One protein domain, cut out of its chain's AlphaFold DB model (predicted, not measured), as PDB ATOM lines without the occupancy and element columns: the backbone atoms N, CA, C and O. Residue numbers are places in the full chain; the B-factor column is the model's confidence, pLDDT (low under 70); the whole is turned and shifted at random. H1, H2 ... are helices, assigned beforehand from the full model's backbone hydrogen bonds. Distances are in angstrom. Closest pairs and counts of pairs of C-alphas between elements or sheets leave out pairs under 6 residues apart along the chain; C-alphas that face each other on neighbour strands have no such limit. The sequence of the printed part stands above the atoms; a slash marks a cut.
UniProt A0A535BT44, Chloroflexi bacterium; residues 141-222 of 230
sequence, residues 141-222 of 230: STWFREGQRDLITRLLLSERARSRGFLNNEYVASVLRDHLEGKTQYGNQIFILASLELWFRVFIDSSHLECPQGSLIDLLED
ATOM      1  N   SER A 141      89.042  58.254 271.030       91.38
ATOM      2  CA  SER A 141      87.957  57.415 270.507       91.38
ATOM      3  C   SER A 141      87.118  56.738 271.595       91.38
ATOM      4  O   SER A 141      85.911  56.572 271.435       91.38
ATOM      5  N   THR A 142      87.738  56.290 272.687       91.81
ATOM      6  CA  THR A 142      87.008  55.684 273.812       91.81
ATOM      7  C   THR A 142      86.288  56.769 274.597       91.81
ATOM      8  O   THR A 142      85.099  56.639 274.876       91.81
ATOM      9  N   TRP A 143      86.968  57.888 274.866       92.69
ATOM     10  CA  TRP A 143      86.370  59.024 275.564       92.69
ATOM     11  C   TRP A 143      85.102  59.512 274.878       92.69
ATOM     12  O   TRP A 143      84.080  59.638 275.539       92.69
ATOM     13  N   PHE A 144      85.122  59.730 273.564       93.88
ATOM     14  CA  PHE A 144      83.965  60.282 272.857       93.88
ATOM     15  C   PHE A 144      82.827  59.288 272.649       93.88
ATOM     16  O   PHE A 144      81.684  59.717 272.532       93.88
ATOM     17  N   ARG A 145      83.093  57.979 272.627       92.12
ATOM     18  CA  ARG A 145      82.030  56.971 272.490       92.12
ATOM     19  C   ARG A 145      81.345  56.644 273.808       92.12
ATOM     20  O   ARG A 145      80.135  56.437 273.812       92.12
ATOM     21  N   GLU A 146      82.108  56.609 274.894       88.81
ATOM     22  CA  GLU A 146      81.637  56.083 276.177       88.81
ATOM     23  C   GLU A 146      81.459  57.190 277.221       88.81
ATOM     24  O   GLU A 146      80.383  57.323 277.792       88.81
ATOM     25  N   GLY A 147      82.486  58.013 277.459       84.75
ATOM     26  CA  GLY A 147      82.502  58.945 278.597       84.75
ATOM     27  C   GLY A 147      82.020  60.370 278.309       84.75
ATOM     28  O   GLY A 147      81.559  61.051 279.214       84.75
ATOM     29  N   GLN A 148      82.155  60.847 277.071       90.50
ATOM     30  CA  GLN A 148      82.008  62.263 276.693       90.50
ATOM     31  C   GLN A 148      81.111  62.454 275.463       90.50
ATOM     32  O   GLN A 148      81.171  63.489 274.800       90.50
ATOM     33  N   ARG A 149      80.286  61.448 275.140       93.56
ATOM     34  CA  ARG A 149      79.426  61.431 273.949       93.56
ATOM     35  C   ARG A 149      78.455  62.607 273.897       93.56
ATOM     36  O   ARG A 149      78.332  63.246 272.855       93.56
ATOM     37  N   ASP A 150      77.762  62.878 274.998       92.06
ATOM     38  CA  ASP A 150      76.798  63.980 275.063       92.06
ATOM     39  C   ASP A 150      77.503  65.334 274.913       92.06
ATOM     40  O   ASP A 150      77.167  66.115 274.024       92.06
ATOM     41  N   LEU A 151      78.567  65.545 275.698       91.25
ATOM     42  CA  LEU A 151      79.372  66.766 275.681       91.25
ATOM     43  C   LEU A 151      79.842  67.114 274.265       91.25
ATOM     44  O   LEU A 151      79.626  68.228 273.786       91.25
ATOM     45  N   ILE A 152      80.468  66.156 273.576       94.62
ATOM     46  CA  ILE A 152      81.032  66.407 272.250       94.62
ATOM     47  C   ILE A 152      79.947  66.636 271.194       94.62
ATOM     48  O   ILE A 152      80.133  67.439 270.280       94.62
ATOM     49  N   THR A 153      78.794  65.979 271.348       95.19
ATOM     50  CA  THR A 153      77.643  66.162 270.459       95.19
ATOM     51  C   THR A 153      77.052  67.552 270.628       95.19
ATOM     52  O   THR A 153      76.876  68.261 269.639       95.19
ATOM     53  N   ARG A 154      76.818  67.982 271.872       94.19
ATOM     54  CA  ARG A 154      76.323  69.327 272.189       94.19
ATOM     55  C   ARG A 154      77.283  70.409 271.709       94.19
ATOM     56  O   ARG A 154      76.835  71.383 271.118       94.19
ATOM     57  N   LEU A 155      78.588  70.228 271.911       94.44
ATOM     58  CA  LEU A 155      79.603  71.181 271.461       94.44
ATOM     59  C   LEU A 155      79.567  71.344 269.933       94.44
ATOM     60  O   LEU A 155      79.319  72.444 269.436       94.44
ATOM     61  N   LEU A 156      79.765  70.246 269.193       96.19
ATOM     62  CA  LEU A 156      79.971  70.284 267.741       96.19
ATOM     63  C   LEU A 156      78.692  70.488 266.928       96.19
ATOM     64  O   LEU A 156      78.769  70.955 265.795       96.19
ATOM     65  N   LEU A 157      77.527  70.128 267.472       95.81
ATOM     66  CA  LEU A 157      76.239  70.282 266.787       95.81
ATOM     67  C   LEU A 157      75.399  71.447 267.320       95.81
ATOM     68  O   LEU A 157      74.266  71.616 266.865       95.81
ATOM     69  N   SER A 158      75.932  72.246 268.247       94.81
ATOM     70  CA  SER A 158      75.264  73.462 268.717       94.81
ATOM     71  C   SER A 158      74.970  74.431 267.573       94.81
ATOM     72  O   SER A 158      75.712  74.511 266.592       94.81
ATOM     73  N   GLU A 159      73.908  75.222 267.731       93.75
ATOM     74  CA  GLU A 159      73.592  76.316 266.809       93.75
ATOM     75  C   GLU A 159      74.773  77.279 266.665       93.75
ATOM     76  O   GLU A 159      75.141  77.627 265.548       93.75
ATOM     77  N   ARG A 160      75.439  77.602 267.780       92.44
ATOM     78  CA  ARG A 160      76.638  78.447 267.819       92.44
ATOM     79  C   ARG A 160      77.780  77.920 266.949       92.44
ATOM     80  O   ARG A 160      78.376  78.695 266.215       92.44
ATOM     81  N   ALA A 161      78.078  76.620 267.000       94.31
ATOM     82  CA  ALA A 161      79.107  76.032 266.142       94.31
ATOM     83  C   ALA A 161      78.687  76.062 264.662       94.31
ATOM     84  O   ALA A 161      79.489  76.373 263.780       94.31
ATOM     85  N   ARG A 162      77.408  75.775 264.386       95.06
ATOM     86  CA  ARG A 162      76.854  75.701 263.025       95.06
ATOM     87  C   ARG A 162      76.727  77.057 262.342       95.06
ATOM     88  O   ARG A 162      76.901  77.130 261.124       95.06
ATOM     89  N   SER A 163      76.428  78.109 263.101       95.25
ATOM     90  CA  SER A 163      76.211  79.463 262.587       95.25
ATOM     91  C   SER A 163      77.503  80.161 262.162       95.25
ATOM     92  O   SER A 163      77.441  81.145 261.432       95.25
ATOM     93  N   ARG A 164      78.680  79.625 262.527       93.88
ATOM     94  CA  ARG A 164      79.982  80.188 262.122       93.88
ATOM     95  C   ARG A 164      80.209  80.183 260.609       93.88
ATOM     96  O   ARG A 164      81.004  80.970 260.113       93.88
ATOM     97  N   GLY A 165      79.583  79.259 259.879       94.38
ATOM     98  CA  GLY A 165      79.669  79.188 258.414       94.38
ATOM     99  C   GLY A 165      81.002  78.686 257.839       94.38
ATOM    100  O   GLY A 165      81.120  78.573 256.617       94.38
ATOM    101  N   PHE A 166      81.993  78.345 258.674       94.12
ATOM    102  CA  PHE A 166      83.306  77.876 258.204       94.12
ATOM    103  C   PHE A 166      83.324  76.412 257.748       94.12
ATOM    104  O   PHE A 166      84.069  76.028 256.843       94.12
ATOM    105  N   LEU A 167      82.519  75.576 258.402       96.88
ATOM    106  CA  LEU A 167      82.525  74.128 258.226       96.88
ATOM    107  C   LEU A 167      81.241  73.664 257.538       96.88
ATOM    108  O   LEU A 167      80.174  74.253 257.700       96.88
ATOM    109  N   ASN A 168      81.337  72.566 256.800       97.56
ATOM    110  CA  ASN A 168      80.188  71.824 256.319       97.56
ATOM    111  C   ASN A 168      79.543  71.081 257.501       97.56
ATOM    112  O   ASN A 168      80.019  70.029 257.940       97.56
ATOM    113  N   ASN A 169      78.443  71.635 258.008       97.31
ATOM    114  CA  ASN A 169      77.724  71.116 259.171       97.31
ATOM    115  C   ASN A 169      77.210  69.679 258.980       97.31
ATOM    116  O   ASN A 169      77.205  68.895 259.931       97.31
ATOM    117  N   GLU A 170      76.810  69.313 257.762       97.81
ATOM    118  CA  GLU A 170      76.329  67.965 257.436       97.81
ATOM    119  C   GLU A 170      77.474  66.953 257.499       97.81
ATOM    120  O   GLU A 170      77.319  65.857 258.044       97.81
ATOM    121  N   TYR A 171      78.650  67.342 257.002       98.06
ATOM    122  CA  TYR A 171      79.854  66.525 257.093       98.06
ATOM    123  C   TYR A 171      80.352  66.387 258.537       98.06
ATOM    124  O   TYR A 171      80.704  65.293 258.966       98.06
ATOM    125  N   VAL A 172      80.329  67.460 259.334       98.12
ATOM    126  CA  VAL A 172      80.664  67.377 260.768       98.12
ATOM    127  C   VAL A 172      79.715  66.417 261.495       98.12
ATOM    128  O   VAL A 172      80.165  65.566 262.266       98.12
ATOM    129  N   ALA A 173      78.411  66.492 261.211       98.06
ATOM    130  CA  ALA A 173      77.423  65.585 261.788       98.06
ATOM    131  C   ALA A 173      77.639  64.124 261.362       98.06
ATOM    132  O   ALA A 173      77.476  63.222 262.187       98.06
ATOM    133  N   SER A 174      78.033  63.870 260.108       98.00
ATOM    134  CA  SER A 174      78.323  62.513 259.633       98.00
ATOM    135  C   SER A 174      79.585  61.935 260.268       98.00
ATOM    136  O   SER A 174      79.539  60.810 260.761       98.00
ATOM    137  N   VAL A 175      80.666  62.718 260.362       97.75
ATOM    138  CA  VAL A 175      81.902  62.337 261.066       97.75
ATOM    139  C   VAL A 175      81.599  61.949 262.511       97.75
ATOM    140  O   VAL A 175      82.045  60.901 262.979       97.75
ATOM    141  N   LEU A 176      80.812  62.766 263.216       97.69
ATOM    142  CA  LEU A 176      80.452  62.482 264.597       97.69
ATOM    143  C   LEU A 176      79.595  61.214 264.708       97.69
ATOM    144  O   LEU A 176      79.924  60.321 265.485       97.69
ATOM    145  N   ARG A 177      78.524  61.097 263.915       97.62
ATOM    146  CA  ARG A 177      77.631  59.927 263.930       97.62
ATOM    147  C   ARG A 177      78.392  58.636 263.635       97.62
ATOM    148  O   ARG A 177      78.309  57.691 264.416       97.62
ATOM    149  N   ASP A 178      79.159  58.604 262.550       97.44
ATOM    150  CA  ASP A 178      79.892  57.411 262.122       97.44
ATOM    151  C   ASP A 178      80.934  56.986 263.172       97.44
ATOM    152  O   ASP A 178      81.197  55.794 263.347       97.44
ATOM    153  N   HIS A 179      81.493  57.943 263.920       97.12
ATOM    154  CA  HIS A 179      82.357  57.642 265.054       97.12
ATOM    155  C   HIS A 179      81.609  57.029 266.233       97.12
ATOM    156  O   HIS A 179      82.028  55.997 266.762       97.12
ATOM    157  N   LEU A 180      80.509  57.658 266.644       95.69
ATOM    158  CA  LEU A 180      79.715  57.236 267.798       95.69
ATOM    159  C   LEU A 180      79.056  55.870 267.586       95.69
ATOM    160  O   LEU A 180      78.900  55.113 268.540       95.69
ATOM    161  N   GLU A 181      78.717  55.533 266.343       95.94
ATOM    162  CA  GLU A 181      78.200  54.219 265.941       95.94
ATOM    163  C   GLU A 181      79.310  53.174 265.729       95.94
ATOM    164  O   GLU A 181      79.026  52.012 265.457       95.94
ATOM    165  N   GLY A 182      80.583  53.568 265.833       94.12
ATOM    166  CA  GLY A 182      81.724  52.668 265.659       94.12
ATOM    167  C   GLY A 182      82.002  52.251 264.213       94.12
ATOM    168  O   GLY A 182      82.839  51.376 264.004       94.12
ATOM    169  N   LYS A 183      81.360  52.886 263.225       94.81
ATOM    170  CA  LYS A 183      81.590  52.637 261.791       94.81
ATOM    171  C   LYS A 183      83.003  53.042 261.370       94.81
ATOM    172  O   LYS A 183      83.646  52.319 260.616       94.81
ATOM    173  N   THR A 184      83.496  54.165 261.902       93.19
ATOM    174  CA  THR A 184      84.829  54.703 261.590       93.19
ATOM    175  C   THR A 184      85.497  55.318 262.824       93.19
ATOM    176  O   THR A 184      84.851  55.824 263.739       93.19
ATOM    177  N   GLN A 185      86.829  55.303 262.875       92.12
ATOM    178  CA  GLN A 185      87.603  55.884 263.975       92.12
ATOM    179  C   GLN A 185      87.995  57.341 263.683       92.12
ATOM    180  O   GLN A 185      89.089  57.600 263.190       92.12
ATOM    181  N   TYR A 186      87.121  58.291 264.030       95.75
ATOM    182  CA  TYR A 186      87.361  59.733 263.866       95.75
ATOM    183  C   TYR A 186      87.794  60.464 265.151       95.75
ATOM    184  O   TYR A 186      87.649  61.681 265.251       95.75
ATOM    185  N   GLY A 187      88.333  59.758 266.153       94.94
ATOM    186  CA  GLY A 187      88.667  60.354 267.455       94.94
ATOM    187  C   GLY A 187      89.604  61.570 267.368       94.94
ATOM    188  O   GLY A 187      89.380  62.572 268.041       94.94
ATOM    189  N   ASN A 188      90.614  61.539 266.493       92.94
ATOM    190  CA  ASN A 188      91.531  62.672 266.300       92.94
ATOM    191  C   ASN A 188      90.859  63.857 265.590       92.94
ATOM    192  O   ASN A 188      91.092  65.009 265.950       92.94
ATOM    193  N   GLN A 189      90.019  63.575 264.593       95.75
ATOM    194  CA  GLN A 189      89.256  64.570 263.842       95.75
ATOM    195  C   GLN A 189      88.292  65.305 264.770       95.75
ATOM    196  O   GLN A 189      88.306  66.530 264.832       95.75
ATOM    197  N   ILE A 190      87.519  64.552 265.551       97.19
ATOM    198  CA  ILE A 190      86.583  65.091 266.539       97.19
ATOM    199  C   ILE A 190      87.320  65.926 267.584       97.19
ATOM    200  O   ILE A 190      86.872  67.024 267.895       97.19
ATOM    201  N   PHE A 191      88.477  65.467 268.076       95.25
ATOM    202  CA  PHE A 191      89.285  66.240 269.023       95.25
ATOM    203  C   PHE A 191      89.723  67.597 268.450       95.25
ATOM    204  O   PHE A 191      89.656  68.607 269.150       95.25
ATOM    205  N   ILE A 192      90.140  67.649 267.179       94.69
ATOM    206  CA  ILE A 192      90.499  68.913 266.517       94.69
ATOM    207  C   ILE A 192      89.291  69.826 266.353       94.69
ATOM    208  O   ILE A 192      89.399  71.011 266.656       94.69
ATOM    209  N   LEU A 193      88.151  69.295 265.906       97.06
ATOM    210  CA  LEU A 193      86.931  70.092 265.758       97.06
ATOM    211  C   LEU A 193      86.479  70.660 267.107       97.06
ATOM    212  O   LEU A 193      86.117  71.829 267.191       97.06
ATOM    213  N   ALA A 194      86.570  69.857 268.172       95.69
ATOM    214  CA  ALA A 194      86.259  70.290 269.530       95.69
ATOM    215  C   ALA A 194      87.193  71.410 269.985       95.69
ATOM    216  O   ALA A 194      86.744  72.422 270.511       95.69
ATOM    217  N   SER A 195      88.496  71.230 269.750       94.44
ATOM    218  CA  SER A 195      89.518  72.212 270.111       94.44
ATOM    219  C   SER A 195      89.301  73.534 269.374       94.44
ATOM    220  O   SER A 195      89.425  74.591 269.984       94.44
ATOM    221  N   LEU A 196      88.944  73.478 268.087       95.69
ATOM    222  CA  LEU A 196      88.644  74.658 267.280       95.69
ATOM    223  C   LEU A 196      87.406  75.397 267.799       95.69
ATOM    224  O   LEU A 196      87.455  76.610 267.978       95.69
ATOM    225  N   GLU A 197      86.315  74.681 268.074       95.25
ATOM    226  CA  GLU A 197      85.095  75.299 268.602       95.25
ATOM    227  C   GLU A 197      85.324  75.920 269.985       95.25
ATOM    228  O   GLU A 197      84.900  77.047 270.234       95.25
ATOM    229  N   LEU A 198      86.041  75.226 270.875       92.50
ATOM    230  CA  LEU A 198      86.409  75.772 272.183       92.50
ATOM    231  C   LEU A 198      87.298  77.010 272.049       92.50
ATOM    232  O   LEU A 198      87.098  77.981 272.772       92.50
ATOM    233  N   TRP A 199      88.244  77.003 271.108       93.31
ATOM    234  CA  TRP A 199      89.085  78.165 270.845       93.31
ATOM    235  C   TRP A 199      88.250  79.374 270.414       93.31
ATOM    236  O   TRP A 199      88.424  80.453 270.972       93.31
ATOM    237  N   PHE A 200      87.292  79.201 269.499       93.19
ATOM    238  CA  PHE A 200      86.402  80.300 269.129       93.19
ATOM    239  C   PHE A 200      85.604  80.823 270.327       93.19
ATOM    240  O   PHE A 200      85.548  82.032 270.544       93.19
ATOM    241  N   ARG A 201      85.019  79.929 271.130       89.88
ATOM    242  CA  ARG A 201      84.224  80.335 272.296       89.88
ATOM    243  C   ARG A 201      85.024  81.144 273.302       89.88
ATOM    244  O   ARG A 201      84.482  82.106 273.820       89.88
ATOM    245  N   VAL A 202      86.268  80.746 273.565       86.69
ATOM    246  CA  VAL A 202      87.123  81.357 274.594       86.69
ATOM    247  C   VAL A 202      87.836  82.613 274.090       86.69
ATOM    248  O   VAL A 202      88.007  83.557 274.851       86.69
ATOM    249  N   PHE A 203      88.291  82.629 272.835       88.69
ATOM    250  CA  PHE A 203      89.206  83.668 272.344       88.69
ATOM    251  C   PHE A 203      88.595  84.626 271.322       88.69
ATOM    252  O   PHE A 203      89.160  85.695 271.110       88.69
ATOM    253  N   ILE A 204      87.494  84.252 270.665       91.19
ATOM    254  CA  ILE A 204      86.866  85.075 269.618       91.19
ATOM    255  C   ILE A 204      85.533  85.639 270.087       91.19
ATOM    256  O   ILE A 204      85.265  86.821 269.900       91.19
ATOM    257  N   ASP A 205      84.702  84.800 270.694       88.62
ATOM    258  CA  ASP A 205      83.360  85.203 271.093       88.62
ATOM    259  C   ASP A 205      83.347  85.916 272.462       88.62
ATOM    260  O   ASP A 205      82.438  86.696 272.741       88.62
ATOM    261  N   SER A 206      84.316  85.634 273.342       82.31
ATOM    262  CA  SER A 206      84.403  86.260 274.666       82.31
ATOM    263  C   SER A 206      84.933  87.693 274.573       82.31
ATOM    264  O   SER A 206      86.005  87.933 274.022       82.31
ATOM    265  N   SER A 207      84.219  88.644 275.182       77.50
ATOM    266  CA  SER A 207      84.643  90.051 275.282       77.50
ATOM    267  C   SER A 207      85.846  90.259 276.212       77.50
ATOM    268  O   SER A 207      86.583  91.232 276.061       77.50
ATOM    269  N   HIS A 208      86.061  89.335 277.152       77.25
ATOM    270  CA  HIS A 208      87.183  89.332 278.084       77.25
ATOM    271  C   HIS A 208      87.836  87.950 278.120       77.25
ATOM    272  O   HIS A 208      87.153  86.928 278.181       77.25
ATOM    273  N   LEU A 209      89.171  87.924 278.093       71.75
ATOM    274  CA  LEU A 209      89.947  86.697 278.246       71.75
ATOM    275  C   LEU A 209      90.007  86.321 279.725       71.75
ATOM    276  O   LEU A 209      90.901  86.753 280.452       71.75
ATOM    277  N   GLU A 210      89.059  85.503 280.159       70.31
ATOM    278  CA  GLU A 210      89.078  84.895 281.484       70.31
ATOM    279  C   GLU A 210      89.480  83.426 281.382       70.31
ATOM    280  O   GLU A 210      89.108  82.719 280.443       70.31
ATOM    281  N   CYS A 211      90.260  82.950 282.355       65.75
ATOM    282  CA  CYS A 211      90.524  81.522 282.474       65.75
ATOM    283  C   CYS A 211      89.187  80.819 282.759       65.75
ATOM    284  O   CYS A 211      88.592  81.133 283.798       65.75
ATOM    285  N   PRO A 212      88.715  79.899 281.891       65.38
ATOM    286  CA  PRO A 212      87.447  79.217 282.104       65.38
ATOM    287  C   PRO A 212      87.425  78.569 283.488       65.38
ATOM    288  O   PRO A 212      88.248  77.703 283.790       65.38
ATOM    289  N   GLN A 213      86.505  79.020 284.337       63.22
ATOM    290  CA  GLN A 213      86.268  78.417 285.641       63.22
ATOM    291  C   GLN A 213      85.225  77.307 285.492       63.22
ATOM    292  O   GLN A 213      84.236  77.474 284.781       63.22
ATOM    293  N   GLY A 214      85.431  76.187 286.185       66.25
ATOM    294  CA  GLY A 214      84.505  75.054 286.163       66.25
ATOM    295  C   GLY A 214      84.804  74.009 285.084       66.25
ATOM    296  O   GLY A 214      85.906  73.914 284.543       66.25
ATOM    297  N   SER A 215      83.827  73.146 284.838       73.81
ATOM    298  CA  SER A 215      83.902  72.046 283.882       73.81
ATOM    299  C   SER A 215      83.602  72.506 282.451       73.81
ATOM    300  O   SER A 215      83.009  73.555 282.211       73.81
ATOM    301  N   LEU A 216      83.940  71.672 281.462       71.44
ATOM    302  CA  LEU A 216      83.519  71.902 280.073       71.44
ATOM    303  C   LEU A 216      81.994  71.998 279.923       71.44
ATOM    304  O   LEU A 216      81.527  72.646 278.994       71.44
ATOM    305  N   ILE A 217      81.227  71.369 280.819       72.38
ATOM    306  CA  ILE A 217      79.763  71.447 280.821       72.38
ATOM    307  C   ILE A 217      79.319  72.871 281.170       72.38
ATOM    308  O   ILE A 217      78.479  73.422 280.466       72.38
ATOM    309  N   ASP A 218      79.954  73.503 282.160       70.38
ATOM    310  CA  ASP A 218      79.656  74.886 282.554       70.38
ATOM    311  C   ASP A 218      79.894  75.867 281.394       70.38
ATOM    312  O   ASP A 218      79.116  76.795 281.178       70.38
ATOM    313  N   LEU A 219      80.923  75.610 280.578       70.75
ATOM    314  CA  LEU A 219      81.221  76.395 279.375       70.75
ATOM    315  C   LEU A 219      80.214  76.168 278.230       70.75
ATOM    316  O   LEU A 219      80.089  76.999 277.328       70.75
ATOM    317  N   LEU A 220      79.494  75.043 278.232       71.31
ATOM    318  CA  LEU A 220      78.429  74.767 277.265       71.31
ATOM    319  C   LEU A 220      77.069  75.333 277.683       71.31
ATOM    320  O   LEU A 220      76.208  75.483 276.819       71.31
ATOM    321  N   GLU A 221      76.861  75.610 278.969       68.94
ATOM    322  CA  GLU A 221      75.569  76.025 279.533       68.94
ATOM    323  C   GLU A 221      75.326  77.543 279.514       68.94
ATOM    324  O   GLU A 221      74.331  78.004 280.057       68.94
ATOM    325  N   ASP A 222      76.194  78.303 278.839       57.44
ATOM    326  CA  ASP A 222      76.043  79.730 278.520       57.44
ATOM    327  C   ASP A 222      75.451  80.577 279.662       57.44
ATOM    328  O   ASP A 222      74.376  81.164 279.561       57.44
TER     329      ASP A 222
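What this domain is: This is residues 141 to 222 of the 230 residues of a protein of Chloroflexi bacterium (UniProt A0A535BT44). A long helix, H5, lies crosswise over a layer of shorter helices, in which H2 and H4 run side by side in opposite directions; H1 packs at the corner where H4 ends and H5 begins. H3 lies near the start of H4, H6 packs on H2, and residues 203 to 209, with the last two residues of H5 among them, stick out at one end. The printed part has 82 residues with six named helices, H1 to H6 in chain order, and no named strand: all helix. It is compact, with a radius of gyration of the C-alphas of 12.9 A, and spans 40 by 27 by 18 A.

How they stand to each other: H5, residues 187 to 204, touches H2, residues 149 to 157, with its residues 193 to 197 alone; the closest C-alphas, of Leu 156 and Ala 194, are 6.5 A apart. The two run the same way at a steep tilt of 58 degrees. H2 touches H4, residues 169 to 180, at a shallow tilt of 12 degrees, opposite ways; the closest C-alphas, of Leu 157 and Ala 173, are 7.0 A apart. H4 and H5 only just touch, with 3 pairs of C-alphas within 8 A, the closest being Leu 176 and Ile 190 at 6.9 A; they run opposite ways at a steep tilt of 48 degrees. H1, residues 141 to 147, touches H4 about perpendicular, at 78 degrees, with the C-alphas of Arg 145 and Leu 180 closest at 5.2 A. H1 and H5 only just touch, with 3 pairs within 8 A, the closest C-alphas being those of Ser 141 and Gly 187 at 4.3 A. The helix packing is mostly crossed: of five touching pairs with a tilt, one is at a shallow tilt. H6, residues 216 to 220, touches H2, with the C-alphas of Leu 155 and Leu 220 closest at 6.9 A, and is near H5. H3, residues 159 to 163, is close to but not clearly touching H5; the closest C-alphas, of Ala 161 and Glu 197, are 6.5 A apart. H4 and H6 are apart. In H1 to H6, every O i to N i+4 pair is within hydrogen-bond range.

Where its parts are: H5 is 24.9 A from C-alpha 187 at (88.667, 60.354, 267.455) to C-alpha 204 at (86.866, 85.075, 269.618). H4 measures 16.5 A, H2 11.8 A, H1 9.9 A, H6 6.5 A and H3 5.9 A. H1 begins at C-alpha 141, (87.957, 57.415, 270.507).

The domain as a whole: The two C-alphas farthest apart, of Lys 183 and His 208, are 40.5 A apart. The printed part has no cut. The link from H5 to H6, 11 residues, is long. Mean pLDDT of the printed part is 89.3; residues 211 to 214 and 221 to 222 are under 70.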